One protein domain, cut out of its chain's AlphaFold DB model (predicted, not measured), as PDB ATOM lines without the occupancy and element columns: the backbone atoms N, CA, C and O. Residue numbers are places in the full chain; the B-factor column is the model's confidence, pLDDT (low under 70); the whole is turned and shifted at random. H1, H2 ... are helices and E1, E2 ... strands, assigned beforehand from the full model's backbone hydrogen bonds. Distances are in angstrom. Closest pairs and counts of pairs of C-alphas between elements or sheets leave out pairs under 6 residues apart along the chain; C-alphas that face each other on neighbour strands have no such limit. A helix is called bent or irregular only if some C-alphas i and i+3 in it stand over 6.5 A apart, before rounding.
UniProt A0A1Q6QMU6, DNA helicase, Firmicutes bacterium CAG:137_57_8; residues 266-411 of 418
ATOM      1  N   PHE A 266     140.523 161.905 171.523       90.75
ATOM      2  CA  PHE A 266     140.528 162.991 172.513       90.75
ATOM      3  C   PHE A 266     140.283 164.397 171.947       90.75
ATOM      4  O   PHE A 266     140.106 165.337 172.728       90.75
ATOM      5  N   LEU A 267     140.253 164.567 170.621       91.12
ATOM      6  CA  LEU A 267     139.867 165.830 169.985       91.12
ATOM      7  C   LEU A 267     138.461 166.259 170.428       91.12
ATOM      8  O   LEU A 267     137.537 165.443 170.490       91.12
ATOM      9  N   ARG A 268     138.278 167.557 170.672       90.62
ATOM     10  CA  ARG A 268     136.943 168.167 170.743       90.62
ATOM     11  C   ARG A 268     136.453 168.406 169.319       90.62
ATOM     12  O   ARG A 268     136.989 169.256 168.605       90.62
ATOM     13  N   TYR A 269     135.498 167.599 168.865       89.38
ATOM     14  CA  TYR A 269     135.064 167.592 167.463       89.38
ATOM     15  C   TYR A 269     134.441 168.929 167.050       89.38
ATOM     16  O   TYR A 269     134.668 169.394 165.933       89.38
ATOM     17  N   GLU A 270     133.763 169.594 167.982       87.81
ATOM     18  CA  GLU A 270     133.115 170.897 167.821       87.81
ATOM     19  C   GLU A 270     134.130 171.995 167.458       87.81
ATOM     20  O   GLU A 270     133.828 172.913 166.699       87.81
ATOM     21  N   ALA A 271     135.367 171.872 167.951       86.81
ATOM     22  CA  ALA A 271     136.453 172.810 167.679       86.81
ATOM     23  C   ALA A 271     137.186 172.526 166.353       86.81
ATOM     24  O   ALA A 271     137.954 173.359 165.878       86.81
ATOM     25  N   CYS A 272     136.943 171.381 165.708       86.56
ATOM     26  CA  CYS A 272     137.690 170.941 164.524       86.56
ATOM     27  C   CYS A 272     137.111 171.450 163.184       86.56
ATOM     28  O   CYS A 272     137.435 170.914 162.127       86.56
ATOM     29  N   GLY A 273     136.245 172.473 163.196       80.00
ATOM     30  CA  GLY A 273     135.589 173.024 161.993       80.00
ATOM     31  C   GLY A 273     136.488 173.874 161.091       80.00
ATOM     32  O   GLY A 273     136.125 174.186 159.958       80.00
ATOM     33  N   SER A 274     137.677 174.241 161.567       85.62
ATOM     34  CA  SER A 274     138.675 174.985 160.800       85.62
ATOM     35  C   SER A 274     140.070 174.406 161.020       85.62
ATOM     36  O   SER A 274     140.337 173.743 162.022       85.62
ATOM     37  N   GLN A 275     140.990 174.689 160.096       84.88
ATOM     38  CA  GLN A 275     142.379 174.241 160.209       84.88
ATOM     39  C   GLN A 275     143.078 174.829 161.446       84.88
ATOM     40  O   GLN A 275     143.853 174.135 162.098       84.88
ATOM     41  N   ALA A 276     142.745 176.072 161.816       88.00
ATOM     42  CA  ALA A 276     143.223 176.695 163.048       88.00
ATOM     43  C   ALA A 276     142.690 175.980 164.303       88.00
ATOM     44  O   ALA A 276     143.434 175.774 165.257       88.00
ATOM     45  N   GLY A 277     141.426 175.547 164.280       90.12
ATOM     46  CA  GLY A 277     140.819 174.795 165.380       90.12
ATOM     47  C   GLY A 277     141.451 173.417 165.592       90.12
ATOM     48  O   GLY A 277     141.741 173.037 166.724       90.12
ATOM     49  N   VAL A 278     141.768 172.705 164.505       89.75
ATOM     50  CA  VAL A 278     142.501 171.426 164.574       89.75
ATOM     51  C   VAL A 278     143.896 171.612 165.182       89.75
ATOM     52  O   VAL A 278     144.303 170.815 166.026       89.75
ATOM     53  N   GLU A 279     144.630 172.664 164.801       91.50
ATOM     54  CA  GLU A 279     145.961 172.934 165.370       91.50
ATOM     55  C   GLU A 279     145.878 173.314 166.856       91.50
ATOM     56  O   GLU A 279     146.707 172.866 167.653       91.50
ATOM     57  N   ALA A 280     144.857 174.077 167.253       93.00
ATOM     58  CA  ALA A 280     144.625 174.426 168.651       93.00
ATOM     59  C   ALA A 280     144.334 173.178 169.501       93.00
ATOM     60  O   ALA A 280     144.912 173.012 170.576       93.00
ATOM     61  N   GLU A 281     143.514 172.252 168.999       94.06
ATOM     62  CA  GLU A 281     143.214 171.007 169.708       94.06
ATOM     63  C   GLU A 281     144.416 170.056 169.778       94.06
ATOM     64  O   GLU A 281     144.676 169.482 170.834       94.06
ATOM     65  N   LEU A 282     145.209 169.915 168.711       92.12
ATOM     66  CA  LEU A 282     146.450 169.129 168.776       92.12
ATOM     67  C   LEU A 282     147.454 169.731 169.768       92.12
ATOM     68  O   LEU A 282     148.125 168.993 170.492       92.12
ATOM     69  N   SER A 283     147.522 171.062 169.835       92.62
ATOM     70  CA  SER A 283     148.346 171.785 170.810       92.62
ATOM     71  C   SER A 283     147.865 171.537 172.243       92.62
ATOM     72  O   SER A 283     148.684 171.294 173.130       92.62
ATOM     73  N   ARG A 284     146.543 171.513 172.468       95.06
ATOM     74  CA  ARG A 284     145.932 171.149 173.755       95.06
ATOM     75  C   ARG A 284     146.274 169.713 174.157       95.06
ATOM     76  O   ARG A 284     146.719 169.489 175.276       95.06
ATOM     77  N   LEU A 285     146.133 168.752 173.241       93.44
ATOM     78  CA  LEU A 285     146.473 167.346 173.497       93.44
ATOM     79  C   LEU A 285     147.960 167.148 173.823       93.44
ATOM     80  O   LEU A 285     148.299 166.282 174.628       93.44
ATOM     81  N   LEU A 286     148.846 167.946 173.221       92.00
ATOM     82  CA  LEU A 286     150.267 167.965 173.566       92.00
ATOM     83  C   LEU A 286     150.504 168.544 174.970       92.00
ATOM     84  O   LEU A 286     151.251 167.958 175.749       92.00
ATOM     85  N   ALA A 287     149.866 169.671 175.298       92.44
ATOM     86  CA  ALA A 287     150.016 170.341 176.591       92.44
ATOM     87  C   ALA A 287     149.463 169.508 177.762       92.44
ATOM     88  O   ALA A 287     150.083 169.442 178.820       92.44
ATOM     89  N   GLU A 288     148.331 168.833 177.560       92.06
ATOM     90  CA  GLU A 288     147.705 167.943 178.547       92.06
ATOM     91  C   GLU A 288     148.371 166.551 178.610       92.06
ATOM     92  O   GLU A 288     148.011 165.725 179.445       92.06
ATOM     93  N   GLY A 289     149.360 166.277 177.751       86.88
ATOM     94  CA  GLY A 289     150.141 165.038 177.778       86.88
ATOM     95  C   GLY A 289     149.466 163.821 177.135       86.88
ATOM     96  O   GLY A 289     149.980 162.710 177.267       86.88
ATOM     97  N   PHE A 290     148.361 164.003 176.405       84.62
ATOM     98  CA  PHE A 290     147.736 162.937 175.610       84.62
ATOM     99  C   PHE A 290     148.600 162.524 174.414       84.62
ATOM    100  O   PHE A 290     148.597 161.360 174.024       84.62
ATOM    101  N   LEU A 291     149.351 163.462 173.829       86.56
ATOM    102  CA  LEU A 291     150.284 163.196 172.734       86.56
ATOM    103  C   LEU A 291     151.698 163.624 173.118       86.56
ATOM    104  O   LEU A 291     151.916 164.694 173.671       86.56
ATOM    105  N   THR A 292     152.692 162.827 172.733       87.00
ATOM    106  CA  THR A 292     154.090 163.278 172.754       87.00
ATOM    107  C   THR A 292     154.358 164.266 171.617       87.00
ATOM    108  O   THR A 292     153.713 164.214 170.567       87.00
ATOM    109  N   ALA A 293     155.392 165.106 171.752       84.69
ATOM    110  CA  ALA A 293     155.799 166.035 170.690       84.69
ATOM    111  C   ALA A 293     156.070 165.327 169.345       84.69
ATOM    112  O   ALA A 293     155.777 165.866 168.278       84.69
ATOM    113  N   ARG A 294     156.589 164.091 169.388       83.88
ATOM    114  CA  ARG A 294     156.811 163.260 168.194       83.88
ATOM    115  C   ARG A 294     155.496 162.822 167.554       83.88
ATOM    116  O   ARG A 294     155.351 162.940 166.342       83.88
ATOM    117  N   GLN A 295     154.541 162.355 168.355       85.56
ATOM    118  CA  GLN A 295     153.225 161.935 167.866       85.56
ATOM    119  C   GLN A 295     152.436 163.118 167.296       85.56
ATOM    120  O   GLN A 295     151.937 163.021 166.182       85.56
ATOM    121  N   ALA A 296     152.406 164.261 167.988       86.38
ATOM    122  CA  ALA A 296     151.708 165.462 167.523       86.38
ATOM    123  C   ALA A 296     152.235 165.978 166.165       86.38
ATOM    124  O   ALA A 296     151.472 166.486 165.344       86.38
ATOM    125  N   ARG A 297     153.536 165.815 165.879       85.56
ATOM    126  CA  ARG A 297     154.125 166.138 164.562       85.56
ATOM    127  C   ARG A 297     153.771 165.131 163.464       85.56
ATOM    128  O   ARG A 297     153.742 165.509 162.298       85.56
ATOM    129  N   ALA A 298     153.515 163.875 163.816       85.00
ATOM    130  CA  ALA A 298     153.156 162.826 162.859       85.00
ATOM    131  C   ALA A 298     151.666 162.794 162.493       85.00
ATOM    132  O   ALA A 298     151.292 162.209 161.478       85.00
ATOM    133  N   VAL A 299     150.804 163.402 163.308       86.12
ATOM    134  CA  VAL A 299     149.373 163.491 163.015       86.12
ATOM    135  C   VAL A 299     149.135 164.415 161.813       86.12
ATOM    136  O   VAL A 299     149.552 165.577 161.799       86.12
ATOM    137  N   ASN A 300     148.431 163.899 160.800       85.62
ATOM    138  CA  ASN A 300     148.087 164.650 159.593       85.62
ATOM    139  C   ASN A 300     146.919 165.616 159.867       85.62
ATOM    140  O   ASN A 300     145.754 165.217 159.891       85.62
ATOM    141  N   ARG A 301     147.255 166.898 160.044       87.69
ATOM    142  CA  ARG A 301     146.310 167.993 160.327       87.69
ATOM    143  C   ARG A 301     145.325 168.238 159.190       87.69
ATOM    144  O   ARG A 301     144.144 168.460 159.439       87.69
ATOM    145  N   GLN A 302     145.813 168.183 157.951       84.94
ATOM    146  CA  GLN A 302     145.001 168.434 156.765       84.94
ATOM    147  C   GLN A 302     143.910 167.374 156.635       84.94
ATOM    148  O   GLN A 302     142.747 167.716 156.466       84.94
ATOM    149  N   TRP A 303     144.262 166.101 156.829       84.75
ATOM    150  CA  TRP A 303     143.292 165.011 156.798       84.75
ATOM    151  C   TRP A 303     142.209 165.158 157.874       84.75
ATOM    152  O   TRP A 303     141.039 164.938 157.577       84.75
ATOM    153  N   ILE A 304     142.574 165.545 159.104       86.31
ATOM    154  CA  ILE A 304     141.591 165.783 160.174       86.31
ATOM    155  C   ILE A 304     140.635 166.910 159.764       86.31
ATOM    156  O   ILE A 304     139.421 166.739 159.840       86.31
ATOM    157  N   GLY A 305     141.168 168.033 159.272       85.69
ATOM    158  CA  GLY A 305     140.352 169.152 158.798       85.69
ATOM    159  C   GLY A 305     139.424 168.766 157.641       85.69
ATOM    160  O   GLY A 305     138.240 169.092 157.661       85.69
ATOM    161  N   ASP A 306     139.931 168.018 156.661       85.75
ATOM    162  CA  ASP A 306     139.143 167.548 155.520       85.75
ATOM    163  C   ASP A 306     138.064 166.545 155.940       85.75
ATOM    164  O   ASP A 306     136.945 166.594 155.429       85.75
ATOM    165  N   PHE A 307     138.349 165.681 156.917       86.50
ATOM    166  CA  PHE A 307     137.361 164.766 157.480       86.50
ATOM    167  C   PHE A 307     136.189 165.523 158.116       86.50
ATOM    168  O   PHE A 307     135.035 165.215 157.811       86.50
ATOM    169  N   PHE A 308     136.456 166.546 158.932       87.62
ATOM    170  CA  PHE A 308     135.399 167.333 159.577       87.62
ATOM    171  C   PHE A 308     134.583 168.201 158.609       87.62
ATOM    172  O   PHE A 308     133.454 168.566 158.930       87.62
ATOM    173  N   ARG A 309     135.085 168.454 157.393       85.06
ATOM    174  CA  ARG A 309     134.312 169.095 156.314       85.06
ATOM    175  C   ARG A 309     133.296 168.163 155.654       85.06
ATOM    176  O   ARG A 309     132.349 168.660 155.048       85.06
ATOM    177  N   THR A 310     133.474 166.844 155.751       86.69
ATOM    178  CA  THR A 310     132.518 165.871 155.196       86.69
ATOM    179  C   THR A 310     131.182 165.909 155.939       86.69
ATOM    180  O   THR A 310     131.119 166.324 157.091       86.69
ATOM    181  N   GLU A 311     130.111 165.410 155.319       84.06
ATOM    182  CA  GLU A 311     128.787 165.323 155.954       84.06
ATOM    183  C   GLU A 311     128.825 164.558 157.296       84.06
ATOM    184  O   GLU A 311     128.229 164.990 158.280       84.06
ATOM    185  N   LEU A 312     129.578 163.452 157.365       83.06
ATOM    186  CA  LEU A 312     129.779 162.675 158.600       83.06
ATOM    187  C   LEU A 312     130.562 163.459 159.649       83.06
ATOM    188  O   LEU A 312     130.212 163.435 160.826       83.06
ATOM    189  N   GLY A 313     131.610 164.154 159.209       84.81
ATOM    190  CA  GLY A 313     132.405 165.037 160.047       84.81
ATOM    191  C   GLY A 313     131.541 166.118 160.681       84.81
ATOM    192  O   GLY A 313     131.488 166.215 161.899       84.81
ATOM    193  N   GLN A 314     130.767 166.844 159.877       84.75
ATOM    194  CA  GLN A 314     129.838 167.871 160.355       84.75
ATOM    195  C   GLN A 314     128.781 167.308 161.313       84.75
ATOM    196  O   GLN A 314     128.378 167.986 162.255       84.75
ATOM    197  N   ARG A 315     128.334 166.063 161.111       83.00
ATOM    198  CA  ARG A 315     127.437 165.376 162.055       83.00
ATOM    199  C   ARG A 315     128.116 165.104 163.400       83.00
ATOM    200  O   ARG A 315     127.488 165.357 164.421       83.00
ATOM    201  N   LEU A 316     129.390 164.690 163.422       83.94
ATOM    202  CA  LEU A 316     130.169 164.547 164.667       83.94
ATOM    203  C   LEU A 316     130.286 165.863 165.434       83.94
ATOM    204  O   LEU A 316     130.226 165.857 166.656       83.94
ATOM    205  N   GLN A 317     130.421 166.987 164.728       84.50
ATOM    206  CA  GLN A 317     130.547 168.307 165.356       84.50
ATOM    207  C   GLN A 317     129.265 168.787 166.033       84.50
ATOM    208  O   GLN A 317     129.328 169.630 166.919       84.50
ATOM    209  N   ARG A 318     128.100 168.277 165.615       81.06
ATOM    210  CA  ARG A 318     126.807 168.637 166.217       81.06
ATOM    211  C   ARG A 318     126.559 167.934 167.558       81.06
ATOM    212  O   ARG A 318     125.645 168.330 168.269       81.06
ATOM    213  N   GLY A 319     127.377 166.937 167.912       65.69
ATOM    214  CA  GLY A 319     127.540 166.476 169.292       65.69
ATOM    215  C   GLY A 319     126.387 165.678 169.907       65.69
ATOM    216  O   GLY A 319     126.357 165.542 171.125       65.69
ATOM    217  N   GLN A 320     125.451 165.135 169.124       63.91
ATOM    218  CA  GLN A 320     124.395 164.286 169.690       63.91
ATOM    219  C   GLN A 320     124.849 162.819 169.749       63.91
ATOM    220  O   GLN A 320     125.116 162.195 168.723       63.91
ATOM    221  N   ASP A 321     124.995 162.326 170.983       79.06
ATOM    222  CA  ASP A 321     125.205 160.930 171.383       79.06
ATOM    223  C   ASP A 321     126.302 160.163 170.623       79.06
ATOM    224  O   ASP A 321     126.095 159.075 170.071       79.06
ATOM    225  N   VAL A 322     127.511 160.734 170.626       87.50
ATOM    226  CA  VAL A 322     128.723 160.099 170.090       87.50
ATOM    227  C   VAL A 322     129.447 159.324 171.192       87.50
ATOM    228  O   VAL A 322     129.907 159.903 172.178       87.50
ATOM    229  N   LEU A 323     129.629 158.020 170.992       88.19
ATOM    230  CA  LEU A 323     130.486 157.182 171.828       88.19
ATOM    231  C   LEU A 323     131.815 156.944 171.115       88.19
ATOM    232  O   LEU A 323     131.845 156.606 169.934       88.19
ATOM    233  N   ARG A 324     132.921 157.110 171.840       88.81
ATOM    234  CA  ARG A 324     134.287 156.914 171.334       88.81
ATOM    235  C   ARG A 324     135.012 155.899 172.192       88.81
ATOM    236  O   ARG A 324     134.798 155.871 173.402       88.81
ATOM    237  N   GLU A 325     135.875 155.103 171.572       88.00
ATOM    238  CA  GLU A 325     136.629 154.038 172.244       88.00
ATOM    239  C   GLU A 325     135.720 153.121 173.086       88.00
ATOM    240  O   GLU A 325     136.006 152.776 174.238       88.00
ATOM    241  N   PHE A 326     134.563 152.756 172.525       87.94
ATOM    242  CA  PHE A 326     133.555 151.996 173.249       87.94
ATOM    243  C   PHE A 326     133.967 150.527 173.333       87.94
ATOM    244  O   PHE A 326     133.965 149.796 172.337       87.94
ATOM    245  N   LYS A 327     134.324 150.092 174.543       91.31
ATOM    246  CA  LYS A 327     134.703 148.710 174.839       91.31
ATOM    247  C   LYS A 327     133.459 147.886 175.120       91.31
ATOM    248  O   LYS A 327     132.650 148.257 175.965       91.31
ATOM    249  N   PHE A 328     133.341 146.735 174.469       88.94
ATOM    250  CA  PHE A 328     132.226 145.824 174.697       88.94
ATOM    251  C   PHE A 328     132.681 144.391 174.962       88.94
ATOM    252  O   PHE A 328     133.784 143.972 174.607       88.94
ATOM    253  N   SER A 329     131.803 143.633 175.614       91.38
ATOM    254  CA  SER A 329     131.943 142.201 175.866       91.38
ATOM    255  C   SER A 329     130.566 141.562 175.770       91.38
ATOM    256  O   SER A 329     129.681 141.905 176.548       91.38
ATOM    257  N   ILE A 330     130.372 140.661 174.810       90.50
ATOM    258  CA  ILE A 330     129.092 139.977 174.608       90.50
ATOM    259  C   ILE A 330     129.299 138.475 174.455       90.50
ATOM    260  O   ILE A 330     130.303 138.032 173.901       90.50
ATOM    261  N   LEU A 331     128.331 137.686 174.918       90.62
ATOM    262  CA  LEU A 331     128.281 136.256 174.618       90.62
ATOM    263  C   LEU A 331     127.754 136.064 173.203       90.62
ATOM    264  O   LEU A 331     126.569 136.299 172.951       90.62
ATOM    265  N   ALA A 332     128.622 135.654 172.292       87.00
ATOM    266  CA  ALA A 332     128.289 135.404 170.904       87.00
ATOM    267  C   ALA A 332     128.255 133.897 170.614       87.00
ATOM    268  O   ALA A 332     128.770 133.091 171.386       87.00
ATOM    269  N   ASP A 333     127.584 133.527 169.531       86.88
ATOM    270  CA  ASP A 333     127.441 132.134 169.115       86.88
ATOM    271  C   ASP A 333     128.761 131.618 168.518       86.88
ATOM    272  O   ASP A 333     129.426 132.337 167.762       86.88
ATOM    273  N   GLY A 334     129.134 130.382 168.854       81.94
ATOM    274  CA  GLY A 334     130.338 129.707 168.371       81.94
ATOM    275  C   GLY A 334     130.444 129.645 166.846       81.94
ATOM    276  O   GLY A 334     131.556 129.664 166.313       81.94
ATOM    277  N   ARG A 335     129.306 129.706 166.140       83.88
ATOM    278  CA  ARG A 335     129.222 129.778 164.670       83.88
ATOM    279  C   ARG A 335     129.965 130.953 164.047       83.88
ATOM    280  O   ARG A 335     130.300 130.905 162.871       83.88
ATOM    281  N   ILE A 336     130.261 131.997 164.824       78.06
ATOM    282  CA  ILE A 336     131.087 133.122 164.367       78.06
ATOM    283  C   ILE A 336     132.528 132.680 164.056       78.06
ATOM    284  O   ILE A 336     133.197 133.322 163.249       78.06
ATOM    285  N   LEU A 337     133.009 131.595 164.672       74.62
ATOM    286  CA  LEU A 337     134.316 131.005 164.379       74.62
ATOM    287  C   LEU A 337     134.220 129.851 163.384       74.62
ATOM    288  O   LEU A 337     134.976 129.821 162.415       74.62
ATOM    289  N   GLN A 338     133.339 128.887 163.656       76.00
ATOM    290  CA  GLN A 338     133.174 127.666 162.865       76.00
ATOM    291  C   GLN A 338     131.726 127.187 162.953       76.00
ATOM    292  O   GLN A 338     131.158 127.168 164.044       76.00
ATOM    293  N   GLU A 339     131.143 126.755 161.835       77.19
ATOM    294  CA  GLU A 339     129.752 126.277 161.786       77.19
ATOM    295  C   GLU A 339     129.499 125.095 162.744       77.19
ATOM    296  O   GLU A 339     128.455 125.034 163.399       77.19
ATOM    297  N   ASP A 340     130.503 124.234 162.934       78.88
ATOM    298  CA  ASP A 340     130.456 123.053 163.809       78.88
ATOM    299  C   ASP A 340     130.419 123.376 165.316       78.88
ATOM    300  O   ASP A 340     130.265 122.476 166.139       78.88
ATOM    301  N   LEU A 341     130.536 124.652 165.708       80.69
ATOM    302  CA  LEU A 341     130.390 125.124 167.094       80.69
ATOM    303  C   LEU A 341     128.953 125.577 167.403       80.69
ATOM    304  O   LEU A 341     128.716 126.499 168.186       80.69
ATOM    305  N   THR A 342     127.975 124.950 166.755       77.19
ATOM    306  CA  THR A 342     126.560 125.276 166.935       77.19
ATOM    307  C   THR A 342     126.124 125.020 168.381       77.19
ATOM    308  O   THR A 342     126.262 123.917 168.899       77.19
ATOM    309  N   GLY A 343     125.569 126.048 169.030       79.31
ATOM    310  CA  GLY A 343     125.103 125.982 170.421       79.31
ATOM    311  C   GLY A 343     126.155 126.369 171.464       79.31
ATOM    312  O   GLY A 343     125.781 126.728 172.584       79.31
ATOM    313  N   GLU A 344     127.437 126.398 171.095       85.88
ATOM    314  CA  GLU A 344     128.501 126.899 171.963       85.88
ATOM    315  C   GLU A 344     128.440 128.425 172.080       85.88
ATOM    316  O   GLU A 344     128.071 129.138 171.142       85.88
ATOM    317  N   LYS A 345     128.813 128.952 173.250       88.06
ATOM    318  CA  LYS A 345     128.868 130.398 173.500       88.06
ATOM    319  C   LYS A 345     130.294 130.820 173.800       88.06
ATOM    320  O   LYS A 345     130.932 130.280 174.697       88.06
ATOM    321  N   LEU A 346     130.752 131.848 173.099       87.50
ATOM    322  CA  LEU A 346     132.074 132.438 173.278       87.50
ATOM    323  C   LEU A 346     131.968 133.899 173.708       87.50
ATOM    324  O   LEU A 346     130.986 134.587 173.415       87.50
ATOM    325  N   LEU A 347     132.976 134.390 174.423       88.69
ATOM    326  CA  LEU A 347     133.057 135.795 174.800       88.69
ATOM    327  C   LEU A 347     133.696 136.597 173.662       88.69
ATOM    328  O   LEU A 347     134.905 136.524 173.449       88.69
ATOM    329  N   LEU A 348     132.894 137.393 172.959       88.06
ATOM    330  CA  LEU A 348     133.361 138.324 171.939       88.06
ATOM    331  C   LEU A 348     133.644 139.690 172.569       88.06
ATOM    332  O   LEU A 348     132.746 140.324 173.132       88.06
ATOM    333  N   GLN A 349     134.882 140.158 172.434       89.31
ATOM    334  CA  GLN A 349     135.310 141.479 172.892       89.31
ATOM    335  C   GLN A 349     135.761 142.366 171.737       89.31
ATOM    336  O   GLN A 349     136.312 141.903 170.740       89.31
ATOM    337  N   GLY A 350     135.578 143.670 171.877       87.38
ATOM    338  CA  GLY A 350     136.055 144.621 170.887       87.38
ATOM    339  C   GLY A 350     136.063 146.040 171.417       87.38
ATOM    340  O   GLY A 350     135.489 146.332 172.467       87.38
ATOM    341  N   VAL A 351     136.737 146.904 170.667       88.25
ATOM    342  CA  VAL A 351     136.755 148.343 170.901       88.25
ATOM    343  C   VAL A 351     136.319 149.015 169.612       88.25
ATOM    344  O   VAL A 351     136.906 148.776 168.555       88.25
ATOM    345  N   VAL A 352     135.233 149.775 169.695       87.75
ATOM    346  CA  VAL A 352     134.706 150.551 168.575       87.75
ATOM    347  C   VAL A 352     135.280 151.957 168.665       87.75
ATOM    348  O   VAL A 352     135.048 152.639 169.663       87.75
ATOM    349  N   ASP A 353     135.996 152.386 167.625       86.62
ATOM    350  CA  ASP A 353     136.631 153.708 167.579       86.62
ATOM    351  C   ASP A 353     135.610 154.826 167.813       86.62
ATOM    352  O   ASP A 353     135.813 155.701 168.657       86.62
ATOM    353  N   CYS A 354     134.503 154.797 167.065       87.06
ATOM    354  CA  CYS A 354     133.434 155.777 167.174       87.06
ATOM    355  C   CYS A 354     132.086 155.196 166.718       87.06
ATOM    356  O   CYS A 354     132.000 154.492 165.710       87.06
ATOM    357  N   CYS A 355     131.009 155.505 167.432       88.44
ATOM    358  CA  CYS A 355     129.651 155.280 166.953       88.44
ATOM    359  C   CYS A 355     128.708 156.416 167.352       88.44
ATOM    360  O   CYS A 355     128.900 157.083 168.367       88.44
ATOM    361  N   PHE A 356     127.684 156.620 166.528       86.00
ATOM    362  CA  PHE A 356     126.596 157.552 166.793       86.00
ATOM    363  C   PHE A 356     125.338 156.787 167.137       86.00
ATOM    364  O   PHE A 356     124.979 155.827 166.442       86.00
ATOM    365  N   MET A 357     124.650 157.279 168.155       82.44
ATOM    366  CA  MET A 357     123.338 156.801 168.544       82.44
ATOM    367  C   MET A 357     122.287 157.784 168.035       82.44
ATOM    368  O   MET A 357     122.094 158.845 168.608       82.44
ATOM    369  N   GLU A 358     121.597 157.431 166.956       76.88
ATOM    370  CA  GLU A 358     120.491 158.229 166.422       76.88
ATOM    371  C   GLU A 358     119.146 157.645 166.884       76.88
ATOM    372  O   GLU A 358     119.072 156.523 167.407       76.88
ATOM    373  N   GLU A 359     118.058 158.399 166.725       73.69
ATOM    374  CA  GLU A 359     116.704 157.909 167.026       73.69
ATOM    375  C   GLU A 359     116.330 156.700 166.155       73.69
ATOM    376  O   GLU A 359     115.724 155.750 166.643       73.69
ATOM    377  N   ASP A 360     116.773 156.692 164.897       77.31
ATOM    378  CA  ASP A 360     116.452 155.685 163.884       77.31
ATOM    379  C   ASP A 360     117.510 154.572 163.732       77.31
ATOM    380  O   ASP A 360     117.320 153.646 162.941       77.31
ATOM    381  N   GLY A 361     118.608 154.609 164.497       82.56
ATOM    382  CA  GLY A 361     119.579 153.513 164.552       82.56
ATOM    383  C   GLY A 361     121.007 153.909 164.931       82.56
ATOM    384  O   GLY A 361     121.282 155.023 165.368       82.56
ATOM    385  N   ILE A 362     121.935 152.962 164.777       85.25
ATOM    386  CA  ILE A 362     123.352 153.111 165.141       85.25
ATOM    387  C   ILE A 362     124.205 153.267 163.882       85.25
ATOM    388  O   ILE A 362     124.113 152.447 162.961       85.25
ATOM    389  N   THR A 363     125.072 154.281 163.859       86.12
ATOM    390  CA  THR A 363     126.098 154.447 162.817       86.12
ATOM    391  C   THR A 363     127.482 154.153 163.389       86.12
ATOM    392  O   THR A 363     127.901 154.814 164.333       86.12
ATOM    393  N   VAL A 364     128.210 153.188 162.820       86.25
ATOM    394  CA  VAL A 364     129.549 152.782 163.293       86.25
ATOM    395  C   VAL A 364     130.634 153.318 162.368       86.25
ATOM    396  O   VAL A 364     130.564 153.121 161.150       86.25
ATOM    397  N   LEU A 365     131.649 153.948 162.959       86.25
ATOM    398  CA  LEU A 365     132.825 154.483 162.290       86.25
ATOM    399  C   LEU A 365     134.102 153.809 162.808       86.25
ATOM    400  O   LEU A 365     134.319 153.687 164.010       86.25
ATOM    401  N   ASP A 366     134.971 153.423 161.882       83.69
ATOM    402  CA  ASP A 366     136.285 152.841 162.167       83.69
ATOM    403  C   ASP A 366     137.359 153.606 161.373       83.69
ATOM    404  O   ASP A 366     137.251 153.752 160.147       83.69
ATOM    405  N   PHE A 367     138.370 154.146 162.059       81.56
ATOM    406  CA  PHE A 367     139.376 155.027 161.462       81.56
ATOM    407  C   PHE A 367     140.633 154.236 161.088       81.56
ATOM    408  O   PHE A 367     141.440 153.872 161.942       81.56
ATOM    409  N   LYS A 368     140.877 154.031 159.788       79.25
ATOM    410  CA  LYS A 368     142.046 153.278 159.300       79.25
ATOM    411  C   LYS A 368     143.085 154.159 158.618       79.25
ATOM    412  O   LYS A 368     142.767 155.027 157.807       79.25
ATOM    413  N   THR A 369     144.357 153.903 158.926       66.81
ATOM    414  CA  THR A 369     145.519 154.671 158.432       66.81
ATOM    415  C   THR A 369     146.250 153.995 157.276       66.81
ATOM    416  O   THR A 369     147.374 154.369 156.948       66.81
ATOM    417  N   ASP A 370     145.643 152.972 156.679       67.44
ATOM    418  CA  ASP A 370     146.280 152.142 155.663       67.44
ATOM    419  C   ASP A 370     146.457 152.878 154.328       67.44
ATOM    420  O   ASP A 370     145.582 153.626 153.888       67.44
ATOM    421  N   ARG A 371     147.576 152.617 153.637       62.03
ATOM    422  CA  ARG A 371     147.825 153.138 152.284       62.03
ATOM    423  C   ARG A 371     146.946 152.403 151.273       62.03
ATOM    424  O   ARG A 371     147.037 151.183 151.139       62.03
ATOM    425  N   VAL A 372     146.145 153.146 150.516       59.66
ATOM    426  CA  VAL A 372     145.284 152.606 149.455       59.66
ATOM    427  C   VAL A 372     145.691 153.243 148.134       59.66
ATOM    428  O   VAL A 372     145.800 154.464 148.037       59.66
ATOM    429  N   ARG A 373     145.962 152.413 147.122       59.00
ATOM    430  CA  ARG A 373     146.235 152.899 145.764       59.00
ATOM    431  C   ARG A 373     144.930 153.418 145.136       59.00
ATOM    432  O   ARG A 373     143.886 152.817 145.405       59.00
ATOM    433  N   PRO A 374     144.970 154.475 144.303       55.38
ATOM    434  CA  PRO A 374     143.802 154.932 143.546       55.38
ATOM    435  C   PRO A 374     143.126 153.757 142.816       55.38
ATOM    436  O   PRO A 374     143.818 152.949 142.198       55.38
ATOM    437  N   GLY A 375     141.803 153.613 142.952       59.25
ATOM    438  CA  GLY A 375     141.029 152.484 142.404       59.25
ATOM    439  C   GLY A 375     140.944 151.228 143.293       59.25
ATOM    440  O   GLY A 375     140.199 150.305 142.982       59.25
ATOM    441  N   GLY A 376     141.654 151.176 144.427       63.56
ATOM    442  CA  GLY A 376     141.635 150.048 145.378       63.56
ATOM    443  C   GLY A 376     140.657 150.197 146.553       63.56
ATOM    444  O   GLY A 376     140.692 149.403 147.496       63.56
ATOM    445  N   GLU A 377     139.817 151.231 146.549       67.00
ATOM    446  CA  GLU A 377     138.991 151.638 147.694       67.00
ATOM    447  C   GLU A 377     137.944 150.587 148.063       67.00
ATOM    448  O   GLU A 377     137.843 150.240 149.244       67.00
ATOM    449  N   ALA A 378     137.254 150.031 147.060       64.19
ATOM    450  CA  ALA A 378     136.243 148.986 147.220       64.19
ATOM    451  C   ALA A 378     136.843 147.683 147.771       64.19
ATOM    452  O   ALA A 378     136.375 147.155 148.779       64.19
ATOM    453  N   ALA A 379     137.955 147.216 147.189       65.31
ATOM    454  CA  ALA A 379     138.662 146.023 147.660       65.31
ATOM    455  C   ALA A 379     139.166 146.194 149.099       65.31
ATOM    456  O   ALA A 379     139.093 145.284 149.923       65.31
ATOM    457  N   ALA A 380     139.654 147.386 149.434       64.50
ATOM    458  CA  ALA A 380     140.064 147.668 150.791       64.50
ATOM    459  C   ALA A 380     138.863 147.871 151.732       64.50
ATOM    460  O   ALA A 380     139.051 147.717 152.923       64.50
ATOM    461  N   ALA A 381     137.668 148.265 151.276       66.12
ATOM    462  CA  ALA A 381     136.470 148.362 152.122       66.12
ATOM    463  C   ALA A 381     135.935 146.964 152.472       66.12
ATOM    464  O   ALA A 381     135.660 146.689 153.638       66.12
ATOM    465  N   ALA A 382     135.933 146.045 151.500       67.75
ATOM    466  CA  ALA A 382     135.596 144.638 151.718       67.75
ATOM    467  C   ALA A 382     136.471 143.984 152.808       67.75
ATOM    468  O   ALA A 382     135.981 143.205 153.620       67.75
ATOM    469  N   ARG A 383     137.753 144.374 152.909       67.56
ATOM    470  CA  ARG A 383     138.688 143.882 153.944       67.56
ATOM    471  C   ARG A 383     138.325 144.255 155.387       67.56
ATOM    472  O   ARG A 383     138.839 143.608 156.298       67.56
ATOM    473  N   TYR A 384     137.521 145.295 155.613       69.69
ATOM    474  CA  TYR A 384     137.075 145.703 156.957       69.69
ATOM    475  C   TYR A 384     135.591 145.403 157.200       69.69
ATOM    476  O   TYR A 384     135.105 145.622 158.307       69.69
ATOM    477  N   GLY A 385     134.887 144.855 156.201       70.75
ATOM    478  CA  GLY A 385     133.458 144.557 156.280       70.75
ATOM    479  C   GLY A 385     133.105 143.654 157.460       70.75
ATOM    480  O   GLY A 385     132.254 144.021 158.262       70.75
ATOM    481  N   GLY A 386     133.825 142.538 157.637       75.44
ATOM    482  CA  GLY A 386     133.560 141.597 158.735       75.44
ATOM    483  C   GLY A 386     133.730 142.213 160.130       75.44
ATOM    484  O   GLY A 386     132.909 141.982 161.016       75.44
ATOM    485  N   GLN A 387     134.745 143.065 160.319       76.88
ATOM    486  CA  GLN A 387     134.996 143.741 161.598       76.88
ATOM    487  C   GLN A 387     133.886 144.747 161.921       76.88
ATOM    488  O   GLN A 387     133.339 144.739 163.021       76.88
ATOM    489  N   ILE A 388     133.519 145.589 160.954       81.06
ATOM    490  CA  ILE A 388     132.483 146.598 161.171       81.06
ATOM    491  C   ILE A 388     131.104 145.947 161.327       81.06
ATOM    492  O   ILE A 388     130.304 146.404 162.141       81.06
ATOM    493  N   GLN A 389     130.822 144.864 160.603       83.31
ATOM    494  CA  GLN A 389     129.589 144.099 160.775       83.31
ATOM    495  C   GLN A 389     129.502 143.492 162.178       83.31
ATOM    496  O   GLN A 389     128.459 143.596 162.820       83.31
ATOM    497  N   THR A 390     130.613 142.949 162.684       84.69
ATOM    498  CA  THR A 390     130.716 142.448 164.062       84.69
ATOM    499  C   THR A 390     130.433 143.562 165.074       84.69
ATOM    500  O   THR A 390     129.656 143.368 166.008       84.69
ATOM    501  N   TYR A 391     131.003 144.755 164.874       87.00
ATOM    502  CA  TYR A 391     130.722 145.923 165.714       87.00
ATOM    503  C   TYR A 391     129.260 146.358 165.644       87.00
ATOM    504  O   TYR A 391     128.647 146.589 166.682       87.00
ATOM    505  N   GLY A 392     128.678 146.415 164.447       86.19
ATOM    506  CA  GLY A 392     127.269 146.744 164.254       86.19
ATOM    507  C   GLY A 392     126.345 145.775 164.989       86.19
ATOM    508  O   GLY A 392     125.481 146.207 165.746       86.19
ATOM    509  N   GLN A 393     126.559 144.468 164.826       86.62
ATOM    510  CA  GLN A 393     125.782 143.434 165.516       86.62
ATOM    511  C   GLN A 393     125.934 143.528 167.037       86.62
ATOM    512  O   GLN A 393     124.945 143.434 167.765       86.62
ATOM    513  N   ALA A 394     127.160 143.750 167.518       88.25
ATOM    514  CA  ALA A 394     127.420 143.892 168.940       88.25
ATOM    515  C   ALA A 394     126.700 145.108 169.532       88.25
ATOM    516  O   ALA A 394     125.968 144.969 170.510       88.25
ATOM    517  N   LEU A 395     126.845 146.281 168.912       88.62
ATOM    518  CA  LEU A 395     126.204 147.514 169.371       88.62
ATOM    519  C   LEU A 395     124.680 147.443 169.266       88.62
ATOM    520  O   LEU A 395     123.991 147.876 170.184       88.62
ATOM    521  N   SER A 396     124.149 146.841 168.200       89.12
ATOM    522  CA  SER A 396     122.707 146.642 168.041       89.12
ATOM    523  C   SER A 396     122.122 145.808 169.176       89.12
ATOM    524  O   SER A 396     121.089 146.161 169.739       89.12
ATOM    525  N   ARG A 397     122.830 144.751 169.593       88.75
ATOM    526  CA  ARG A 397     122.425 143.921 170.731       88.75
ATOM    527  C   ARG A 397     122.549 144.641 172.073       88.75
ATOM    528  O   ARG A 397     121.716 144.422 172.943       88.75
ATOM    529  N   ILE A 398     123.586 145.457 172.249       89.19
ATOM    530  CA  ILE A 398     123.838 146.190 173.498       89.19
ATOM    531  C   ILE A 398     122.805 147.300 173.701       89.19
ATOM    532  O   ILE A 398     122.283 147.452 174.800       89.19
ATOM    533  N   PHE A 399     122.503 148.060 172.649       87.31
ATOM    534  CA  PHE A 399     121.646 149.243 172.732       87.31
ATOM    535  C   PHE A 399     120.203 149.010 172.266       87.31
ATOM    536  O   PHE A 399     119.391 149.929 172.340       87.31
ATOM    537  N   GLY A 400     119.871 147.818 171.762       85.00
ATOM    538  CA  GLY A 400     118.517 147.476 171.314       85.00
ATOM    539  C   GLY A 400     118.026 148.276 170.101       85.00
ATOM    540  O   GLY A 400     116.823 148.352 169.872       85.00
ATOM    541  N   LYS A 401     118.936 148.886 169.332       85.44
ATOM    542  CA  LYS A 401     118.629 149.698 168.142       85.44
ATOM    543  C   LYS A 401     119.148 149.028 166.864       85.44
ATOM    544  O   LYS A 401     120.174 148.342 166.919       85.44
ATOM    545  N   PRO A 402     118.494 149.214 165.705       84.56
ATOM    546  CA  PRO A 402     118.987 148.673 164.443       84.56
ATOM    547  C   PRO A 402     120.276 149.376 163.998       84.56
ATOM    548  O   PRO A 402     120.527 150.536 164.324       84.56
ATOM    549  N   VAL A 403     121.103 148.676 163.222       83.06
ATOM    550  CA  VAL A 403     122.271 149.280 162.572       83.06
ATOM    551  C   VAL A 403     121.802 150.052 161.343       83.06
ATOM    552  O   VAL A 403     121.282 149.455 160.404       83.06
ATOM    553  N   LYS A 404     122.023 151.366 161.329       79.50
ATOM    554  CA  LYS A 404     121.636 152.245 160.219       79.50
ATOM    555  C   LYS A 404     122.723 152.335 159.155       79.50
ATOM    556  O   LYS A 404     122.433 152.301 157.962       79.50
ATOM    557  N   LYS A 405     123.988 152.467 159.572       78.69
ATOM    558  CA  LYS A 405     125.115 152.645 158.645       78.69
ATOM    559  C   LYS A 405     126.431 152.134 159.225       78.69
ATOM    560  O   LYS A 405     126.732 152.326 160.397       78.69
ATOM    561  N   LEU A 406     127.242 151.509 158.379       75.31
ATOM    562  CA  LEU A 406     128.539 150.928 158.726       75.31
ATOM    563  C   LEU A 406     129.607 151.500 157.790       75.31
ATOM    564  O   LEU A 406     129.487 151.339 156.574       75.31
ATOM    565  N   GLN A 407     130.628 152.189 158.316       70.81
ATOM    566  CA  GLN A 407     131.646 152.839 157.478       70.81
ATOM    567  C   GLN A 407     133.071 152.743 158.046       70.81
ATOM    568  O   GLN A 407     133.347 153.160 159.166       70.81
ATOM    569  N   SER A 408     134.009 152.275 157.212       64.81
ATOM    570  CA  SER A 408     135.450 152.490 157.417       64.81
ATOM    571  C   SER A 408     135.869 153.803 156.772       64.81
ATOM    572  O   SER A 408     135.692 153.978 155.564       64.81
ATOM    573  N   ILE A 409     136.509 154.684 157.536       63.56
ATOM    574  CA  ILE A 409     137.066 155.940 157.031       63.56
ATOM    575  C   ILE A 409     138.573 155.768 156.836       63.56
ATOM    576  O   ILE A 409     139.290 155.347 157.744       63.56
ATOM    577  N   LYS A 410     139.061 156.098 155.636       63.66
ATOM    578  CA  LYS A 410     140.465 155.911 155.238       63.66
ATOM    579  C   LYS A 410     141.220 157.225 155.095       63.66
ATOM    580  O   LYS A 410     140.658 158.246 154.707       63.66
ATOM    581  N   LYS A 411     142.526 157.159 155.365       58.41
ATOM    582  CA  LYS A 411     143.473 158.275 155.245       58.41
ATOM    583  C   LYS A 411     144.159 158.271 153.885       58.41
ATOM    584  O   LYS A 411     144.627 157.230 153.431       58.41
TER     585      LYS A 411
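Overview. This is residues 266 to 411 of the 418 residues of the protein "DNA helicase" of Firmicutes bacterium CAG:137_57_8 (UniProt A0A1Q6QMU6). What shape is seen first? A twisted sheet of four strands curls round one long helix, H5, and its strands E1 and E2 bend and run as a long hairpin towards one end of the domain; four shorter helices, H1 to H4, make a cluster at the other end. What is it built of? The 146 printed residues hold, in order, H1 H2 H3 H4 E1 E2 E3 H5 E4, a mixed class of helices and strands. The mixed sheet runs E1, E2, E3, E4, with E3 and E4 parallel and the other neighbours antiparallel. The outline is elongated, 54 by 35 by 29 A, and only just compact, close to loose, with a radius of gyration of the C-alphas of 17.5 A.

Arrangement. How are the strands joined? E1, residues 322 to 333, E2, residues 345 to 357, and E3, residues 362 to 368, form a meander of two hairpins, each strand the antiparallel neighbour of the one before. N 328 and O 350, and N 363 and O 356, are within hydrogen-bond range, each pair at 3.0 A. E4, residues 403 to 410, is parallel to E3 at 14 degrees, with N 407 and O 364 within hydrogen-bond range at 3.0 A. Where is the long helix? H5, residues 377 to 399, is on one face of the sheet, making two layers; its closest C-alphas to E4 are those of Gly 392 and Val 403, 5.9 A. E3, H5 and E4 form a strand-helix-strand unit, a helix between two parallel neighbour strands, with a right-handed crossover. How do the other helices meet? H1, residues 275 to 287, and H2, residues 293 to 298, form a helical hairpin, touching with residues 282 to 286 of H1 alone, closest at the C-alphas of Leu 286 and Ala 293, 6.5 A. H1 touches H3, residues 301 to 309, with its residues 275 to 279 alone, closest at the C-alphas of Gln 275 and Gly 305, 5.7 A. H3 and H4, residues 311 to 317, touch only at the corner, closest at the C-alphas of Phe 307 and Gly 313, 5.6 A. What of the sheet and the backbones? H4 only grazes the sheet with residues 312 to 316. Every O i to N i+4 pair is within hydrogen-bond range in H1, H2, H3 and H4; in H5 it is 16 of 19.

Along the chain. How long are the elements? From first to last C-alpha, H5 measures 30.6 A, E1 28.0 A, E2 27.4 A, E4 20.7 A, E3 19.6 A and H1 18.5 A. Where do they bend? E1 bends by 80 degrees at residue 325 and E2 by 94 degrees at residue 354. H5 is irregular, with C-alphas 383 and 386 at 7.4 A. Where to look? H1 begins at C-alpha 275 (142.379, 174.241, 160.209), and E4 ends at C-alpha 410 (140.465, 155.911, 155.238).

Size, cuts and confidence. How large is it? The two C-alphas farthest apart, those of Ala 276 and Asp 340, are 55.1 A apart, and the printed part has no cut. Which link is long? That from E1 to E2, 11 residues. Where is confidence low? The pLDDT is under 70 at residues 319 to 320, 369 to 384 and 408 to 411.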